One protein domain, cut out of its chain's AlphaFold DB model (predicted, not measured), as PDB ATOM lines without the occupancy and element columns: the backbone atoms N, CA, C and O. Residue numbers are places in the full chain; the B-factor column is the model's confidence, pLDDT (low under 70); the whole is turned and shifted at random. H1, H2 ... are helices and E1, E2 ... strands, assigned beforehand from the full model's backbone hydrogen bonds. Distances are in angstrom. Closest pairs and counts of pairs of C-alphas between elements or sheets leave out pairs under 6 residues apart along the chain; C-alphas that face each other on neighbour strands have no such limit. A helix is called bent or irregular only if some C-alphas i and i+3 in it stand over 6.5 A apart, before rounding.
ATOM      1  N   ARG A   7      54.024 -27.525  48.497       82.94
ATOM      2  CA  ARG A   7      54.233 -28.220  49.770       82.94
ATOM      3  C   ARG A   7      52.938 -28.815  50.314       82.94
ATOM      4  O   ARG A   7      52.947 -29.963  50.746       82.94
ATOM      5  N   ASP A   8      51.848 -28.053  50.289       79.62
ATOM      6  CA  ASP A   8      50.543 -28.539  50.735       79.62
ATOM      7  C   ASP A   8      50.045 -29.674  49.847       79.62
ATOM      8  O   ASP A   8      49.578 -30.683  50.369       79.62
ATOM      9  N   TYR A   9      50.218 -29.550  48.531       82.44
ATOM     10  CA  TYR A   9      49.869 -30.602  47.580       82.44
ATOM     11  C   TYR A   9      50.606 -31.918  47.884       82.44
ATOM     12  O   TYR A   9      49.971 -32.959  48.038       82.44
ATOM     13  N   TYR A  10      51.930 -31.888  48.080       82.69
ATOM     14  CA  TYR A  10      52.682 -33.103  48.415       82.69
ATOM     15  C   TYR A  10      52.382 -33.646  49.815       82.69
ATOM     16  O   TYR A  10      52.471 -34.853  50.031       82.69
ATOM     17  N   ASN A  11      52.035 -32.783  50.771       80.12
ATOM     18  CA  ASN A  11      51.570 -33.231  52.081       80.12
ATOM     19  C   ASN A  11      50.228 -33.961  51.970       80.12
ATOM     20  O   ASN A  11      50.058 -34.983  52.626       80.12
ATOM     21  N   LEU A  12      49.315 -33.477  51.124       76.06
ATOM     22  CA  LEU A  12      48.074 -34.183  50.816       76.06
ATOM     23  C   LEU A  12      48.353 -35.521  50.117       76.06
ATOM     24  O   LEU A  12      47.820 -36.540  50.539       76.06
ATOM     25  N   LYS A  13      49.244 -35.555  49.124       75.88
ATOM     26  CA  LYS A  13      49.575 -36.787  48.385       75.88
ATOM     27  C   LYS A  13      50.090 -37.925  49.279       75.88
ATOM     28  O   LYS A  13      49.860 -39.090  48.995       75.88
ATOM     29  N   LYS A  14      50.748 -37.605  50.399       74.50
ATOM     30  CA  LYS A  14      51.179 -38.609  51.393       74.50
ATOM     31  C   LYS A  14      50.024 -39.273  52.143       74.50
ATOM     32  O   LYS A  14      50.199 -40.366  52.667       74.50
ATOM     33  N   ASP A  15      48.871 -38.618  52.205       70.38
ATOM     34  CA  ASP A  15      47.671 -39.127  52.866       70.38
ATOM     35  C   ASP A  15      46.751 -39.905  51.902       70.38
ATOM     36  O   ASP A  15      45.713 -40.408  52.335       70.38
ATOM     37  N   GLU A  16      47.122 -40.026  50.620       67.62
ATOM     38  CA  GLU A  16      46.359 -40.726  49.574       67.62
ATOM     39  C   GLU A  16      46.229 -42.236  49.852       67.62
ATOM     40  O   GLU A  16      45.182 -42.824  49.583       67.62
ATOM     41  N   ASP A  17      47.225 -42.836  50.515       60.81
ATOM     42  CA  ASP A  17      47.235 -44.259  50.902       60.81
ATOM     43  C   ASP A  17      46.100 -44.635  51.873       60.81
ATOM     44  O   ASP A  17      45.732 -45.803  52.018       60.81
ATOM     45  N   ASN A  18      45.498 -43.642  52.529       58.38
ATOM     46  CA  ASN A  18      44.333 -43.831  53.370       58.38
ATOM     47  C   ASN A  18      43.107 -43.317  52.612       58.38
ATOM     48  O   ASN A  18      42.882 -42.111  52.579       58.38
ATOM     49  N   ASN A  19      42.253 -44.218  52.108       60.34
ATOM     50  CA  ASN A  19      40.952 -43.965  51.438       60.34
ATOM     51  C   ASN A  19      39.983 -42.958  52.132       60.34
ATOM     52  O   ASN A  19      38.866 -42.743  51.670       60.34
ATOM     53  N   LYS A  20      40.383 -42.335  53.243       66.06
ATOM     54  CA  LYS A  20      39.747 -41.216  53.954       66.06
ATOM     55  C   LYS A  20      40.246 -39.832  53.514       66.06
ATOM     56  O   LYS A  20      39.783 -38.830  54.058       66.06
ATOM     57  N   PHE A  21      41.168 -39.754  52.555       70.12
ATOM     58  CA  PHE A  21      41.741 -38.509  52.036       70.12
ATOM     59  C   PHE A  21      40.679 -37.440  51.730       70.12
ATOM     60  O   PHE A  21      40.736 -36.319  52.238       70.12
ATOM     61  N   ILE A  22      39.649 -37.821  50.971       70.25
ATOM     62  CA  ILE A  22      38.571 -36.913  50.566       70.25
ATOM     63  C   ILE A  22      37.764 -36.432  51.777       70.25
ATOM     64  O   ILE A  22      37.392 -35.266  51.821       70.25
ATOM     65  N   GLU A  23      37.501 -37.289  52.764       73.50
ATOM     66  CA  GLU A  23      36.733 -36.909  53.959       73.50
ATOM     67  C   GLU A  23      37.511 -35.942  54.852       73.50
ATOM     68  O   GLU A  23      36.942 -34.976  55.352       73.50
ATOM     69  N   LYS A  24      38.822 -36.157  55.006       79.44
ATOM     70  CA  LYS A  24      39.693 -35.324  55.845       79.44
ATOM     71  C   LYS A  24      39.883 -33.914  55.284       79.44
ATOM     72  O   LYS A  24      39.987 -32.960  56.051       79.44
ATOM     73  N   TYR A  25      39.949 -33.781  53.958       78.75
ATOM     74  CA  TYR A  25      40.245 -32.511  53.287       78.75
ATOM     75  C   TYR A  25      39.030 -31.862  52.607       78.75
ATOM     76  O   TYR A  25      39.184 -30.800  52.003       78.75
ATOM     77  N   LYS A  26      37.825 -32.441  52.745       79.56
ATOM     78  CA  LYS A  26      36.578 -31.961  52.119       79.56
ATOM     79  C   LYS A  26      36.348 -30.470  52.357       79.56
ATOM     80  O   LYS A  26      36.190 -29.719  51.400       79.56
ATOM     81  N   ASP A  27      36.393 -30.035  53.613       81.44
ATOM     82  CA  ASP A  27      36.091 -28.646  53.982       81.44
ATOM     83  C   ASP A  27      37.153 -27.661  53.482       81.44
ATOM     84  O   ASP A  27      36.837 -26.514  53.170       81.44
ATOM     85  N   LYS A  28      38.415 -28.101  53.365       81.88
ATOM     86  CA  LYS A  28      39.480 -27.281  52.772       81.88
ATOM     87  C   LYS A  28      39.239 -27.108  51.271       81.88
ATOM     88  O   LYS A  28      39.314 -25.989  50.783       81.88
ATOM     89  N   LEU A  29      38.926 -28.197  50.565       81.94
ATOM     90  CA  LEU A  29      38.755 -28.205  49.109       81.94
ATOM     91  C   LEU A  29      37.475 -27.491  48.650       81.94
ATOM     92  O   LEU A  29      37.503 -26.821  47.626       81.94
ATOM     93  N   LEU A  30      36.375 -27.582  49.408       83.06
ATOM     94  CA  LEU A  30      35.115 -26.885  49.094       83.06
ATOM     95  C   LEU A  30      35.227 -25.357  49.178       83.06
ATOM     96  O   LEU A  30      34.493 -24.648  48.497       83.06
ATOM     97  N   ASN A  31      36.110 -24.852  50.040       83.19
ATOM     98  CA  ASN A  31      36.281 -23.418  50.276       83.19
ATOM     99  C   ASN A  31      37.443 -22.807  49.479       83.19
ATOM    100  O   ASN A  31      37.689 -21.602  49.596       83.19
ATOM    101  N   ASP A  32      38.186 -23.620  48.725       82.19
ATOM    102  CA  ASP A  32      39.298 -23.147  47.906       82.19
ATOM    103  C   ASP A  32      38.817 -22.731  46.514       82.19
ATOM    104  O   ASP A  32      37.928 -23.341  45.919       82.19
ATOM    105  N   GLU A  33      39.423 -21.669  45.984       78.56
ATOM    106  CA  GLU A  33      39.110 -21.168  44.651       78.56
ATOM    107  C   GLU A  33      39.950 -21.877  43.586       78.56
ATOM    108  O   GLU A  33      41.147 -22.123  43.759       78.56
ATOM    109  N   LEU A  34      39.322 -22.156  42.443       79.44
ATOM    110  CA  LEU A  34      40.006 -22.698  41.275       79.44
ATOM    111  C   LEU A  34      40.942 -21.644  40.691       79.44
ATOM    112  O   LEU A  34      40.525 -20.570  40.254       79.44
ATOM    113  N   GLY A  35      42.227 -21.974  40.646       77.31
ATOM    114  CA  GLY A  35      43.229 -21.112  40.048       77.31
ATOM    115  C   GLY A  35      43.535 -21.552  38.624       77.31
ATOM    116  O   GLY A  35      44.163 -22.590  38.452       77.31
ATOM    117  N   LEU A  36      43.183 -20.754  37.613       74.00
ATOM    118  CA  LEU A  36      43.483 -21.091  36.217       74.00
ATOM    119  C   LEU A  36      44.986 -21.331  36.009       74.00
ATOM    120  O   LEU A  36      45.826 -20.477  36.324       74.00
ATOM    121  N   VAL A  37      45.311 -22.505  35.471       74.56
ATOM    122  CA  VAL A  37      46.624 -22.796  34.899       74.56
ATOM    123  C   VAL A  37      46.538 -22.335  33.452       74.56
ATOM    124  O   VAL A  37      45.873 -22.972  32.641       74.56
ATOM    125  N   PHE A  38      47.121 -21.174  33.152       70.44
ATOM    126  CA  PHE A  38      47.187 -20.637  31.792       70.44
ATOM    127  C   PHE A  38      48.179 -21.473  30.986       70.44
ATOM    128  O   PHE A  38      49.342 -21.107  30.848       70.44
ATOM    129  N   TRP A  39      47.718 -22.642  30.549       77.62
ATOM    130  CA  TRP A  39      48.487 -23.546  29.719       77.62
ATOM    131  C   TRP A  39      48.450 -23.060  28.277       77.62
ATOM    132  O   TRP A  39      47.383 -22.973  27.667       77.62
ATOM    133  N   TYR A  40      49.621 -22.741  27.746       79.19
ATOM    134  CA  TYR A  40      49.808 -22.421  26.341       79.19
ATOM    135  C   TYR A  40      50.510 -23.581  25.655       79.19
ATOM    136  O   TYR A  40      51.562 -24.025  26.117       79.19
ATOM    137  N   ASP A  41      49.954 -24.041  24.541       75.62
ATOM    138  CA  ASP A  41      50.648 -24.993  23.684       75.62
ATOM    139  C   ASP A  41      51.775 -24.301  22.919       75.62
ATOM    140  O   ASP A  41      51.718 -23.101  22.626       75.62
ATOM    141  N   ASN A  42      52.812 -25.080  22.617       80.44
ATOM    142  CA  ASN A  42      53.905 -24.627  21.773       80.44
ATOM    143  C   ASN A  42      53.442 -24.668  20.316       80.44
ATOM    144  O   ASN A  42      53.147 -25.743  19.795       80.44
ATOM    145  N   ILE A  43      53.378 -23.507  19.667       79.50
ATOM    146  CA  ILE A  43      52.983 -23.399  18.261       79.50
ATOM    147  C   ILE A  43      54.225 -23.062  17.452       79.50
ATOM    148  O   ILE A  43      54.792 -21.970  17.559       79.50
ATOM    149  N   SER A  44      54.633 -24.020  16.634       79.00
ATOM    150  CA  SER A  44      55.760 -23.908  15.722       79.00
ATOM    151  C   SER A  44      55.287 -23.801  14.275       79.00
ATOM    152  O   SER A  44      54.168 -24.185  13.930       79.00
ATOM    153  N   GLU A  45      56.138 -23.247  13.418       73.38
ATOM    154  CA  GLU A  45      55.838 -23.060  11.998       73.38
ATOM    155  C   GLU A  45      55.674 -24.378  11.238       73.38
ATOM    156  O   GLU A  45      54.852 -24.483  10.325       73.38
ATOM    157  N   PHE A  46      56.407 -25.409  11.653       71.69
ATOM    158  CA  PHE A  46      56.291 -26.751  11.105       71.69
ATOM    159  C   PHE A  46      56.070 -27.762  12.230       71.69
ATOM    160  O   PHE A  46      56.665 -27.654  13.299       71.69
ATOM    161  N   GLY A  47      55.200 -28.742  11.980       61.16
ATOM    162  CA  GLY A  47      54.847 -29.794  12.938       61.16
ATOM    163  C   GLY A  47      55.508 -31.148  12.667       61.16
ATOM    164  O   GLY A  47      54.958 -32.160  13.092       61.16
ATOM    165  N   ASP A  48      56.613 -31.202  11.909       63.53
ATOM    166  CA  ASP A  48      57.205 -32.480  11.487       63.53
ATOM    167  C   ASP A  48      58.703 -32.403  11.120       63.53
ATOM    168  O   ASP A  48      59.264 -31.328  10.895       63.53
ATOM    169  N   VAL A  49      59.353 -33.568  11.010       60.59
ATOM    170  CA  VAL A  49      60.736 -33.737  10.537       60.59
ATOM    171  C   VAL A  49      60.844 -33.269   9.084       60.59
ATOM    172  O   VAL A  49      60.317 -33.894   8.169       60.59
ATOM    173  N   LYS A  50      61.575 -32.178   8.845       64.56
ATOM    174  CA  LYS A  50      61.741 -31.604   7.497       64.56
ATOM    175  C   LYS A  50      63.042 -31.997   6.804       64.56
ATOM    176  O   LYS A  50      63.154 -31.805   5.596       64.56
ATOM    177  N   LYS A  51      64.038 -32.497   7.543       69.94
ATOM    178  CA  LYS A  51      65.367 -32.757   6.987       69.94
ATOM    179  C   LYS A  51      65.829 -34.173   7.286       69.94
ATOM    180  O   LYS A  51      66.192 -34.516   8.409       69.94
ATOM    181  N   GLU A  52      65.838 -34.968   6.229       72.75
ATOM    182  CA  GLU A  52      66.428 -36.295   6.189       72.75
ATOM    183  C   GLU A  52      67.827 -36.196   5.583       72.75
ATOM    184  O   GLU A  52      67.999 -35.875   4.408       72.75
ATOM    185  N   THR A  53      68.854 -36.429   6.395       77.50
ATOM    186  CA  THR A  53      70.240 -36.498   5.930       77.50
ATOM    187  C   THR A  53      70.665 -37.950   5.804       77.50
ATOM    188  O   THR A  53      70.677 -38.696   6.781       77.50
ATOM    189  N   ILE A  54      71.060 -38.360   4.599       78.00
ATOM    190  CA  ILE A  54      71.662 -39.676   4.383       78.00
ATOM    191  C   ILE A  54      73.067 -39.645   4.986       78.00
ATOM    192  O   ILE A  54      73.970 -38.985   4.476       78.00
ATOM    193  N   VAL A  55      73.246 -40.340   6.104       78.00
ATOM    194  CA  VAL A  55      74.509 -40.391   6.849       78.00
ATOM    195  C   VAL A  55      75.476 -41.375   6.198       78.00
ATOM    196  O   VAL A  55      76.685 -41.151   6.196       78.00
ATOM    197  N   LYS A  56      74.955 -42.486   5.667       77.00
ATOM    198  CA  LYS A  56      75.763 -43.529   5.032       77.00
ATOM    199  C   LYS A  56      74.903 -44.422   4.144       77.00
ATOM    200  O   LYS A  56      73.810 -44.804   4.546       77.00
ATOM    201  N   ASN A  57      75.436 -44.819   2.992       80.62
ATOM    202  CA  ASN A  57      74.877 -45.909   2.194       80.62
ATOM    203  C   ASN A  57      75.612 -47.205   2.551       80.62
ATOM    204  O   ASN A  57      76.842 -47.261   2.465       80.62
ATOM    205  N   ASN A  58      74.876 -48.225   2.988       78.31
ATOM    206  CA  ASN A  58      75.431 -49.553   3.229       78.31
ATOM    207  C   ASN A  58      75.644 -50.293   1.901       78.31
ATOM    208  O   ASN A  58      75.004 -49.988   0.894       78.31
ATOM    209  N   SER A  59      76.532 -51.292   1.911       77.81
ATOM    210  CA  SER A  59      76.834 -52.160   0.759       77.81
ATOM    211  C   SER A  59      75.603 -52.853   0.176       77.81
ATOM    212  O   SER A  59      75.584 -53.181  -1.004       77.81
ATOM    213  N   ASP A  60      74.570 -53.023   1.000       77.88
ATOM    214  CA  ASP A  60      73.354 -53.771   0.680       77.88
ATOM    215  C   ASP A  60      72.263 -52.872   0.065       77.88
ATOM    216  O   ASP A  60      71.107 -53.270  -0.057       77.88
ATOM    217  N   GLY A  61      72.606 -51.625  -0.283       73.25
ATOM    218  CA  GLY A  61      71.691 -50.646  -0.880       73.25
ATOM    219  C   GLY A  61      70.777 -49.931   0.118       73.25
ATOM    220  O   GLY A  61      70.035 -49.032  -0.269       73.25
ATOM    221  N   THR A  62      70.843 -50.276   1.405       76.00
ATOM    222  CA  THR A  62      70.092 -49.594   2.465       76.00
ATOM    223  C   THR A  62      70.770 -48.286   2.873       76.00
ATOM    224  O   THR A  62      71.991 -48.216   3.044       76.00
ATOM    225  N   GLN A  63      69.976 -47.225   3.026       81.62
ATOM    226  CA  GLN A  63      70.455 -45.897   3.407       81.62
ATOM    227  C   GLN A  63      70.210 -45.667   4.899       81.62
ATOM    228  O   GLN A  63      69.097 -45.844   5.391       81.62
ATOM    229  N   LEU A  64      71.248 -45.265   5.632       74.88
ATOM    230  CA  LEU A  64      71.114 -44.806   7.008       74.88
ATOM    231  C   LEU A  64      70.690 -43.334   6.983       74.88
ATOM    232  O   LEU A  64      71.511 -42.454   6.718       74.88
ATOM    233  N   VAL A  65      69.412 -43.076   7.246       77.81
ATOM    234  CA  VAL A  65      68.827 -41.730   7.244       77.81
ATOM    235  C   VAL A  65      68.782 -41.175   8.668       77.81
ATOM    236  O   VAL A  65      68.343 -41.848   9.600       77.81
ATOM    237  N   ARG A  66      69.252 -39.940   8.850       77.62
ATOM    238  CA  ARG A  66      69.108 -39.164  10.084       77.62
ATOM    239  C   ARG A  66      67.969 -38.169   9.917       77.62
ATOM    240  O   ARG A  66      68.001 -37.339   9.017       77.62
ATOM    241  N   HIS A  67      67.012 -38.243  10.830       75.88
ATOM    242  CA  HIS A  67      65.893 -37.315  10.931       75.88
ATOM    243  C   HIS A  67      66.296 -36.138  11.832       75.88
ATOM    244  O   HIS A  67      66.414 -36.301  13.047       75.88
ATOM    245  N   GLU A  68      66.538 -34.960  11.255       71.81
ATOM    246  CA  GLU A  68      66.708 -33.712  12.009       71.81
ATOM    247  C   GLU A  68      65.339 -33.031  12.153       71.81
ATOM    248  O   GLU A  68      64.740 -32.592  11.167       71.81
ATOM    249  N   ARG A  69      64.828 -32.959  13.392       68.38
ATOM    250  CA  ARG A  69      63.619 -32.186  13.705       68.38
ATOM    251  C   ARG A  69      63.942 -30.700  13.599       68.38
ATOM    252  O   ARG A  69      64.850 -30.215  14.271       68.38
ATOM    253  N   PHE A  70      63.211 -30.009  12.735       70.75
ATOM    254  CA  PHE A  70      63.304 -28.570  12.562       70.75
ATOM    255  C   PHE A  70      61.889 -28.013  12.531       70.75
ATOM    256  O   PHE A  70      61.211 -28.070  11.506       70.75
ATOM    257  N   ASP A  71      61.467 -27.476  13.667       62.12
ATOM    258  CA  ASP A  71      60.105 -26.985  13.860       62.12
ATOM    259  C   ASP A  71      59.925 -25.545  13.320       62.12
ATOM    260  O   ASP A  71      58.849 -24.961  13.410       62.12
ATOM    261  N   GLY A  72      60.959 -24.972  12.687       70.69
ATOM    262  CA  GLY A  72      60.946 -23.598  12.180       70.69
ATOM    263  C   GLY A  72      61.100 -22.563  13.290       70.69
ATOM    264  O   GLY A  72      61.708 -22.833  14.327       70.69
ATOM    265  N   ASN A  73      60.564 -21.362  13.060       73.88
ATOM    266  CA  ASN A  73      60.465 -20.360  14.117       73.88
ATOM    267  C   ASN A  73      59.286 -20.692  15.043       73.88
ATOM    268  O   ASN A  73      58.204 -21.073  14.593       73.88
ATOM    269  N   ILE A  74      59.494 -20.535  16.350       71.00
ATOM    270  CA  ILE A  74      58.433 -20.690  17.345       71.00
ATOM    271  C   ILE A  74      57.575 -19.422  17.305       71.00
ATOM    272  O   ILE A  74      58.066 -18.331  17.596       71.00
ATOM    273  N   PHE A  75      56.303 -19.561  16.929       78.00
ATOM    274  CA  PHE A  75      55.341 -18.455  16.938       78.00
ATOM    275  C   PHE A  75      54.820 -18.176  18.345       78.00
ATOM    276  O   PHE A  75      54.596 -17.023  18.709       78.00
ATOM    277  N   GLN A  76      54.635 -19.235  19.128       80.69
ATOM    278  CA  GLN A  76      54.203 -19.160  20.512       80.69
ATOM    279  C   GLN A  76      54.957 -20.206  21.315       80.69
ATOM    280  O   GLN A  76      54.823 -21.400  21.054       80.69
ATOM    281  N   GLU A  77      55.736 -19.744  22.289       78.56
ATOM    282  CA  GLU A  77      56.422 -20.632  23.216       78.56
ATOM    283  C   GLU A  77      55.402 -21.214  24.200       78.56
ATOM    284  O   GLU A  77      54.645 -20.487  24.851       78.56
ATOM    285  N   GLY A  78      55.350 -22.543  24.258       79.62
ATOM    286  CA  GLY A  78      54.461 -23.246  25.170       79.62
ATOM    287  C   GLY A  78      54.832 -23.001  26.632       79.62
ATOM    288  O   GLY A  78      55.974 -22.699  26.977       79.62
ATOM    289  N   THR A  79      53.866 -23.169  27.530       80.94
ATOM    290  CA  THR A  79      54.156 -23.139  28.966       80.94
ATOM    291  C   THR A  79      54.983 -24.363  29.338       80.94
ATOM    292  O   THR A  79      54.587 -25.497  29.069       80.94
ATOM    293  N   PHE A  80      56.136 -24.152  29.973       75.12
ATOM    294  CA  PHE A  80      56.983 -25.262  30.393       75.12
ATOM    295  C   PHE A  80      56.259 -26.176  31.387       75.12
ATOM    296  O   PHE A  80      55.628 -25.727  32.352       75.12
ATOM    297  N   VAL A  81      56.423 -27.483  31.174       78.50
ATOM    298  CA  VAL A  81      56.004 -28.512  32.125       78.50
ATOM    299  C   VAL A  81      56.903 -28.396  33.356       78.50
ATOM    300  O   VAL A  81      58.068 -28.792  33.331       78.50
ATOM    301  N   ASN A  82      56.376 -27.846  34.445       82.56
ATOM    302  CA  ASN A  82      57.040 -27.837  35.744       82.56
ATOM    303  C   ASN A  82      56.137 -28.500  36.800       82.56
ATOM    304  O   ASN A  82      54.927 -28.653  36.612       82.56
ATOM    305  N   ALA A  83      56.734 -28.915  37.920       81.56
ATOM    306  CA  ALA A  83      56.005 -29.599  38.990       81.56
ATOM    307  C   ALA A  83      54.887 -28.730  39.597       81.56
ATOM    308  O   ALA A  83      53.899 -29.259  40.097       81.56
ATOM    309  N   GLU A  84      55.034 -27.406  39.544       82.50
ATOM    310  CA  GLU A  84      54.055 -26.455  40.066       82.50
ATOM    311  C   GLU A  84      52.799 -26.366  39.199       82.50
ATOM    312  O   GLU A  84      51.696 -26.480  39.726       82.50
ATOM    313  N   ASN A  85      52.954 -26.244  37.882       82.06
ATOM    314  CA  ASN A  85      51.855 -26.197  36.925       82.06
ATOM    315  C   ASN A  85      51.093 -27.522  36.925       82.06
ATOM    316  O   ASN A  85      49.871 -27.511  37.036       82.06
ATOM    317  N   LEU A  86      51.809 -28.652  36.891       83.38
ATOM    318  CA  LEU A  86      51.202 -29.984  36.981       83.38
ATOM    319  C   LEU A  86      50.456 -30.183  38.304       83.38
ATOM    320  O   LEU A  86      49.277 -30.528  38.300       83.38
ATOM    321  N   GLY A  87      51.108 -29.898  39.436       85.44
ATOM    322  CA  GLY A  87      50.482 -30.035  40.750       85.44
ATOM    323  C   GLY A  87      49.258 -29.133  40.913       85.44
ATOM    324  O   GLY A  87      48.288 -29.517  41.562       85.44
ATOM    325  N   ARG A  88      49.263 -27.950  40.287       84.81
ATOM    326  CA  ARG A  88      48.123 -27.029  40.294       84.81
ATOM    327  C   ARG A  88      46.965 -27.523  39.430       84.81
ATOM    328  O   ARG A  88      45.819 -27.340  39.829       84.81
ATOM    329  N   MET A  89      47.240 -28.153  38.284       85.69
ATOM    330  CA  MET A  89      46.202 -28.801  37.469       85.69
ATOM    331  C   MET A  89      45.518 -29.915  38.263       85.69
ATOM    332  O   MET A  89      44.305 -29.872  38.441       85.69
ATOM    333  N   GLU A  90      46.297 -30.824  38.851       85.62
ATOM    334  CA  GLU A  90      45.748 -31.911  39.672       85.62
ATOM    335  C   GLU A  90      44.978 -31.394  40.902       85.62
ATOM    336  O   GLU A  90      43.933 -31.932  41.269       85.62
ATOM    337  N   TRP A  91      45.454 -30.316  41.536       85.62
ATOM    338  CA  TRP A  91      44.749 -29.673  42.649       85.62
ATOM    339  C   TRP A  91      43.388 -29.106  42.233       85.62
ATOM    340  O   TRP A  91      42.398 -29.272  42.947       85.62
ATOM    341  N   ASN A  92      43.318 -28.462  41.067       86.88
ATOM    342  CA  ASN A  92      42.059 -27.955  40.529       86.88
ATOM    343  C   ASN A  92      41.085 -29.092  40.198       86.88
ATOM    344  O   ASN A  92      39.889 -28.967  40.468       86.88
ATOM    345  N   ASP A  93      41.582 -30.205  39.656       86.25
ATOM    346  CA  ASP A  93      40.764 -31.388  39.378       86.25
ATOM    347  C   ASP A  93      40.171 -31.969  40.668       86.25
ATOM    348  O   ASP A  93      38.981 -32.293  40.720       86.25
ATOM    349  N   LEU A  94      40.960 -32.013  41.745       85.50
ATOM    350  CA  LEU A  94      40.503 -32.412  43.078       85.50
ATOM    351  C   LEU A  94      39.409 -31.487  43.630       85.50
ATOM    352  O   LEU A  94      38.380 -31.977  44.103       85.50
ATOM    353  N   ILE A  95      39.598 -30.167  43.551       87.12
ATOM    354  CA  ILE A  95      38.579 -29.187  43.966       87.12
ATOM    355  C   ILE A  95      37.284 -29.405  43.171       87.12
ATOM    356  O   ILE A  95      36.201 -29.509  43.754       87.12
ATOM    357  N   ASN A  96      37.386 -29.531  41.844       87.75
ATOM    358  CA  ASN A  96      36.243 -29.772  40.965       87.75
ATOM    359  C   ASN A  96      35.502 -31.059  41.327       87.75
ATOM    360  O   ASN A  96      34.276 -31.055  41.447       87.75
ATOM    361  N   PHE A  97      36.232 -32.148  41.549       87.69
ATOM    362  CA  PHE A  97      35.650 -33.423  41.943       87.69
ATOM    363  C   PHE A  97      34.846 -33.312  43.246       87.69
ATOM    364  O   PHE A  97      33.704 -33.781  43.316       87.69
ATOM    365  N   VAL A  98      35.405 -32.662  44.272       87.81
ATOM    366  CA  VAL A  98      34.730 -32.487  45.567       87.81
ATOM    367  C   VAL A  98      33.487 -31.604  45.432       87.81
ATOM    368  O   VAL A  98      32.433 -31.960  45.967       87.81
ATOM    369  N   ASN A  99      33.567 -30.513  44.666       87.19
ATOM    370  CA  ASN A  99      32.428 -29.634  44.393       87.19
ATOM    371  C   ASN A  99      31.301 -30.363  43.643       87.19
ATOM    372  O   ASN A  99      30.139 -30.279  44.043       87.19
ATOM    373  N   ILE A 100      31.624 -31.143  42.607       88.19
ATOM    374  CA  ILE A 100      30.641 -31.943  41.856       88.19
ATOM    375  C   ILE A 100      29.987 -32.991  42.759       88.19
ATOM    376  O   ILE A 100      28.768 -33.179  42.717       88.19
ATOM    377  N   LYS A 101      30.770 -33.664  43.609       87.75
ATOM    378  CA  LYS A 101      30.242 -34.642  44.566       87.75
ATOM    379  C   LYS A 101      29.271 -33.987  45.554       87.75
ATOM    380  O   LYS A 101      28.185 -34.521  45.774       87.75
ATOM    381  N   ALA A 102      29.621 -32.820  46.097       86.75
ATOM    382  CA  ALA A 102      28.747 -32.065  46.993       86.75
ATOM    383  C   ALA A 102      27.463 -31.592  46.290       86.75
ATOM    384  O   ALA A 102      26.369 -31.752  46.833       86.75
ATOM    385  N   LEU A 103      27.563 -31.093  45.054       88.00
ATOM    386  CA  LEU A 103      26.399 -30.728  44.242       88.00
ATOM    387  C   LEU A 103      25.479 -31.928  44.002       88.00
ATOM    388  O   LEU A 103      24.266 -31.806  44.155       88.00
ATOM    389  N   ARG A 104      26.032 -33.109  43.700       89.06
ATOM    390  CA  ARG A 104      25.245 -34.340  43.540       89.06
ATOM    391  C   ARG A 104      24.493 -34.714  44.821       89.06
ATOM    392  O   ARG A 104      23.326 -35.099  44.743       89.06
ATOM    393  N   GLU A 105      25.128 -34.591  45.988       86.12
ATOM    394  CA  GLU A 105      24.490 -34.831  47.292       86.12
ATOM    395  C   GLU A 105      23.322 -33.855  47.527       86.12
ATOM    396  O   GLU A 105      22.235 -34.280  47.923       86.12
ATOM    397  N   ILE A 106      23.511 -32.566  47.226       87.25
ATOM    398  CA  ILE A 106      22.467 -31.534  47.349       87.25
ATOM    399  C   ILE A 106      21.308 -31.806  46.387       87.25
ATOM    400  O   ILE A 106      20.155 -31.798  46.811       87.25
ATOM    401  N   VAL A 107      21.593 -32.098  45.115       86.81
ATOM    402  CA  VAL A 107      20.568 -32.413  44.107       86.81
ATOM    403  C   VAL A 107      19.765 -33.647  44.509       86.81
ATOM    404  O   VAL A 107      18.543 -33.634  44.408       86.81
ATOM    405  N   SER A 108      20.418 -34.681  45.045       77.88
ATOM    406  CA  SER A 108      19.732 -35.883  45.539       77.88
ATOM    407  C   SER A 108      18.786 -35.557  46.702       77.88
ATOM    408  O   SER A 108      17.655 -36.034  46.738       77.88
ATOM    409  N   ARG A 109      19.212 -34.696  47.638       78.12
ATOM    410  CA  ARG A 109      18.359 -34.232  48.748       78.12
ATOM    411  C   ARG A 109      17.182 -33.397  48.254       78.12
ATOM    412  O   ARG A 109      16.062 -33.611  48.709       78.12
ATOM    413  N   LEU A 110      17.422 -32.483  47.316       82.69
ATOM    414  CA  LEU A 110      16.370 -31.681  46.691       82.69
ATOM    415  C   LEU A 110      15.374 -32.563  45.944       82.69
ATOM    416  O   LEU A 110      14.179 -32.351  46.073       82.69
ATOM    417  N   GLN A 111      15.835 -33.584  45.223       74.19
ATOM    418  CA  GLN A 111      14.958 -34.535  44.543       74.19
ATOM    419  C   GLN A 111      14.034 -35.257  45.534       74.19
ATOM    420  O   GLN A 111      12.843 -35.377  45.264       74.19
ATOM    421  N   ILE A 112      14.550 -35.685  46.692       72.44
ATOM    422  CA  ILE A 112      13.735 -36.298  47.754       72.44
ATOM    423  C   ILE A 112      12.712 -35.293  48.304       72.44
ATOM    424  O   ILE A 112      11.541 -35.634  48.434       72.44
ATOM    425  N   GLN A 113      13.122 -34.051  48.579       74.62
ATOM    426  CA  GLN A 113      12.218 -32.996  49.063       74.62
ATOM    427  C   GLN A 113      11.156 -32.596  48.029       74.62
ATOM    428  O   GLN A 113      10.021 -32.295  48.373       74.62
ATOM    429  N   VAL A 114      11.498 -32.582  46.744       69.50
ATOM    430  CA  VAL A 114      10.540 -32.315  45.669       69.50
ATOM    431  C   VAL A 114       9.574 -33.488  45.524       69.50
ATOM    432  O   VAL A 114       8.380 -33.260  45.369       69.50
ATOM    433  N   ALA A 115      10.048 -34.732  45.635       62.84
ATOM    434  CA  ALA A 115       9.184 -35.911  45.642       62.84
ATOM    435  C   ALA A 115       8.204 -35.899  46.829       62.84
ATOM    436  O   ALA A 115       7.026 -36.213  46.644       62.84
ATOM    437  N   THR A 116       8.654 -35.462  48.015       63.28
ATOM    438  CA  THR A 116       7.777 -35.301  49.185       63.28
ATOM    439  C   THR A 116       6.766 -34.165  48.988       63.28
ATOM    440  O   THR A 116       5.592 -34.341  49.304       63.28
ATOM    441  N   LEU A 117       7.179 -33.019  48.427       65.81
ATOM    442  CA  LEU A 117       6.314 -31.850  48.187       65.81
ATOM    443  C   LEU A 117       5.289 -32.059  47.066       65.81
ATOM    444  O   LEU A 117       4.155 -31.603  47.183       65.81
ATOM    445  N   LEU A 118       5.667 -32.743  45.982       63.91
ATOM    446  CA  LEU A 118       4.771 -33.060  44.865       63.91
ATOM    447  C   LEU A 118       3.734 -34.133  45.226       63.91
ATOM    448  O   LEU A 118       2.886 -34.455  44.396       63.91
ATOM    449  N   GLY A 119       3.800 -34.706  46.434       54.34
ATOM    450  CA  GLY A 119       2.878 -35.747  46.877       54.34
ATOM    451  C   GLY A 119       2.914 -36.989  45.987       54.34
ATOM    452  O   GLY A 119       1.917 -37.706  45.906       54.34
ATOM    453  N   GLN A 120       4.029 -37.243  45.287       52.69
ATOM    454  CA  GLN A 120       4.170 -38.403  44.407       52.69
ATOM    455  C   GLN A 120       4.312 -39.669  45.245       52.69
ATOM    456  O   GLN A 120       5.433 -40.127  45.451       52.69
ATOM    457  N   ALA A 121       3.185 -40.210  45.720       52.38
ATOM    458  CA  ALA A 121       3.086 -41.425  46.519       52.38
ATOM    459  C   ALA A 121       4.029 -42.517  45.990       52.38
ATOM    460  O   ALA A 121       3.840 -43.051  44.896       52.38
ATOM    461  N   SER A 122       5.054 -42.856  46.772       53.25
ATOM    462  CA  SER A 122       5.863 -44.034  46.499       53.25
ATOM    463  C   SER A 122       4.992 -45.221  46.880       53.25
ATOM    464  O   SER A 122       4.721 -45.435  48.060       53.25
ATOM    465  N   ASN A 123       4.468 -45.930  45.879       51.31
ATOM    466  CA  ASN A 123       3.563 -47.067  46.063       51.31
ATOM    467  C   ASN A 123       2.328 -46.767  46.932       51.31
ATOM    468  O   ASN A 123       2.012 -47.541  47.825       51.31
TER     469      ASN A 123
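Overview. This is residues 7 to 123 of the 157 residues of an uncharacterized protein of Peptoniphilus duerdenii ATCC BAA-1640 (UniProt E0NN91). A long, drawn-out model, with a small two-stranded hairpin, E1 and E2, at one end and the long helix H3 reaching to the other. The short helix H2 crosses H3 about at right angles, H1 is near H3's first turns, and residues 103 to 123, of which 103 to 117 belong to H3, stick out free. Between hairpin and helices run the long link of residues 31 to 48 and the stretch around the short strand E3, tied to each other by a brief pairing. The printed part has 117 residues, with named elements in the order H1, H2, E1, E2, E3, H3; the class is mixed, helices and strands, and the one sheet, E1 - E2, is antiparallel. The whole is extended, with a radius of gyration of the C-alphas of 26.7 A and spans of 86 by 41 by 33 A.

Arrangement. E1, residues 49 to 57, and E2, residues 63 to 69, form a hairpin, antiparallel at 153 degrees between their directions; N 53 and O 66 are within hydrogen-bond range at 2.9 A, as are N 64 and O 56 at 2.8 A. E3, residues 74 to 76, pairs with no named strand, but residues 43 to 44 pair with it, antiparallel. H3, residues 83 to 117, is apart from E1, E2 and E3. H2, residues 21 to 30, touches H3 with residues 94 to 99 of H3 alone, about perpendicular at 86 degrees; the closest C-alphas, of Leu 29 and Ile 95, are 5.2 A apart. H1, residues 7 to 13, is close to H3 but not clearly touching, the closest C-alphas, of Tyr 9 and Gly 87, being 6.9 A apart, at a steep tilt of 59 degrees. H1 is also close to H2 but not clearly touching, the closest C-alphas, of Leu 12 and Phe 21, being 7.8 A apart. In H1 and H3 every O i to N i+4 pair is within hydrogen-bond range; in H2, 4 of 6 are.

Along the chain. E1 is 20.4 A long, from C-alpha 49 at (60.736, -33.737, 10.537), and E2 is 18.5 A; E3 is 5.5 A. H3 runs 50.6 A, from C-alpha 83 at (56.005, -29.599, 38.990) to C-alpha 117 at (6.314, -31.850, 48.187). H1 is 9.8 A long and H2 13.7 A; H2 is irregular, with C-alphas 24 and 27 7.8 A apart.

Size, cuts and confidence. The two C-alphas farthest apart, of Ser 59 and Gly 119, are 88.7 A apart. The printed part has no cut, and the link from H2 to E1 is long, with 18 residues. The mean pLDDT of the printed part is 76.2; residues 16 to 20, 47 to 51, 69, 71 and 114 to 123 are under 70.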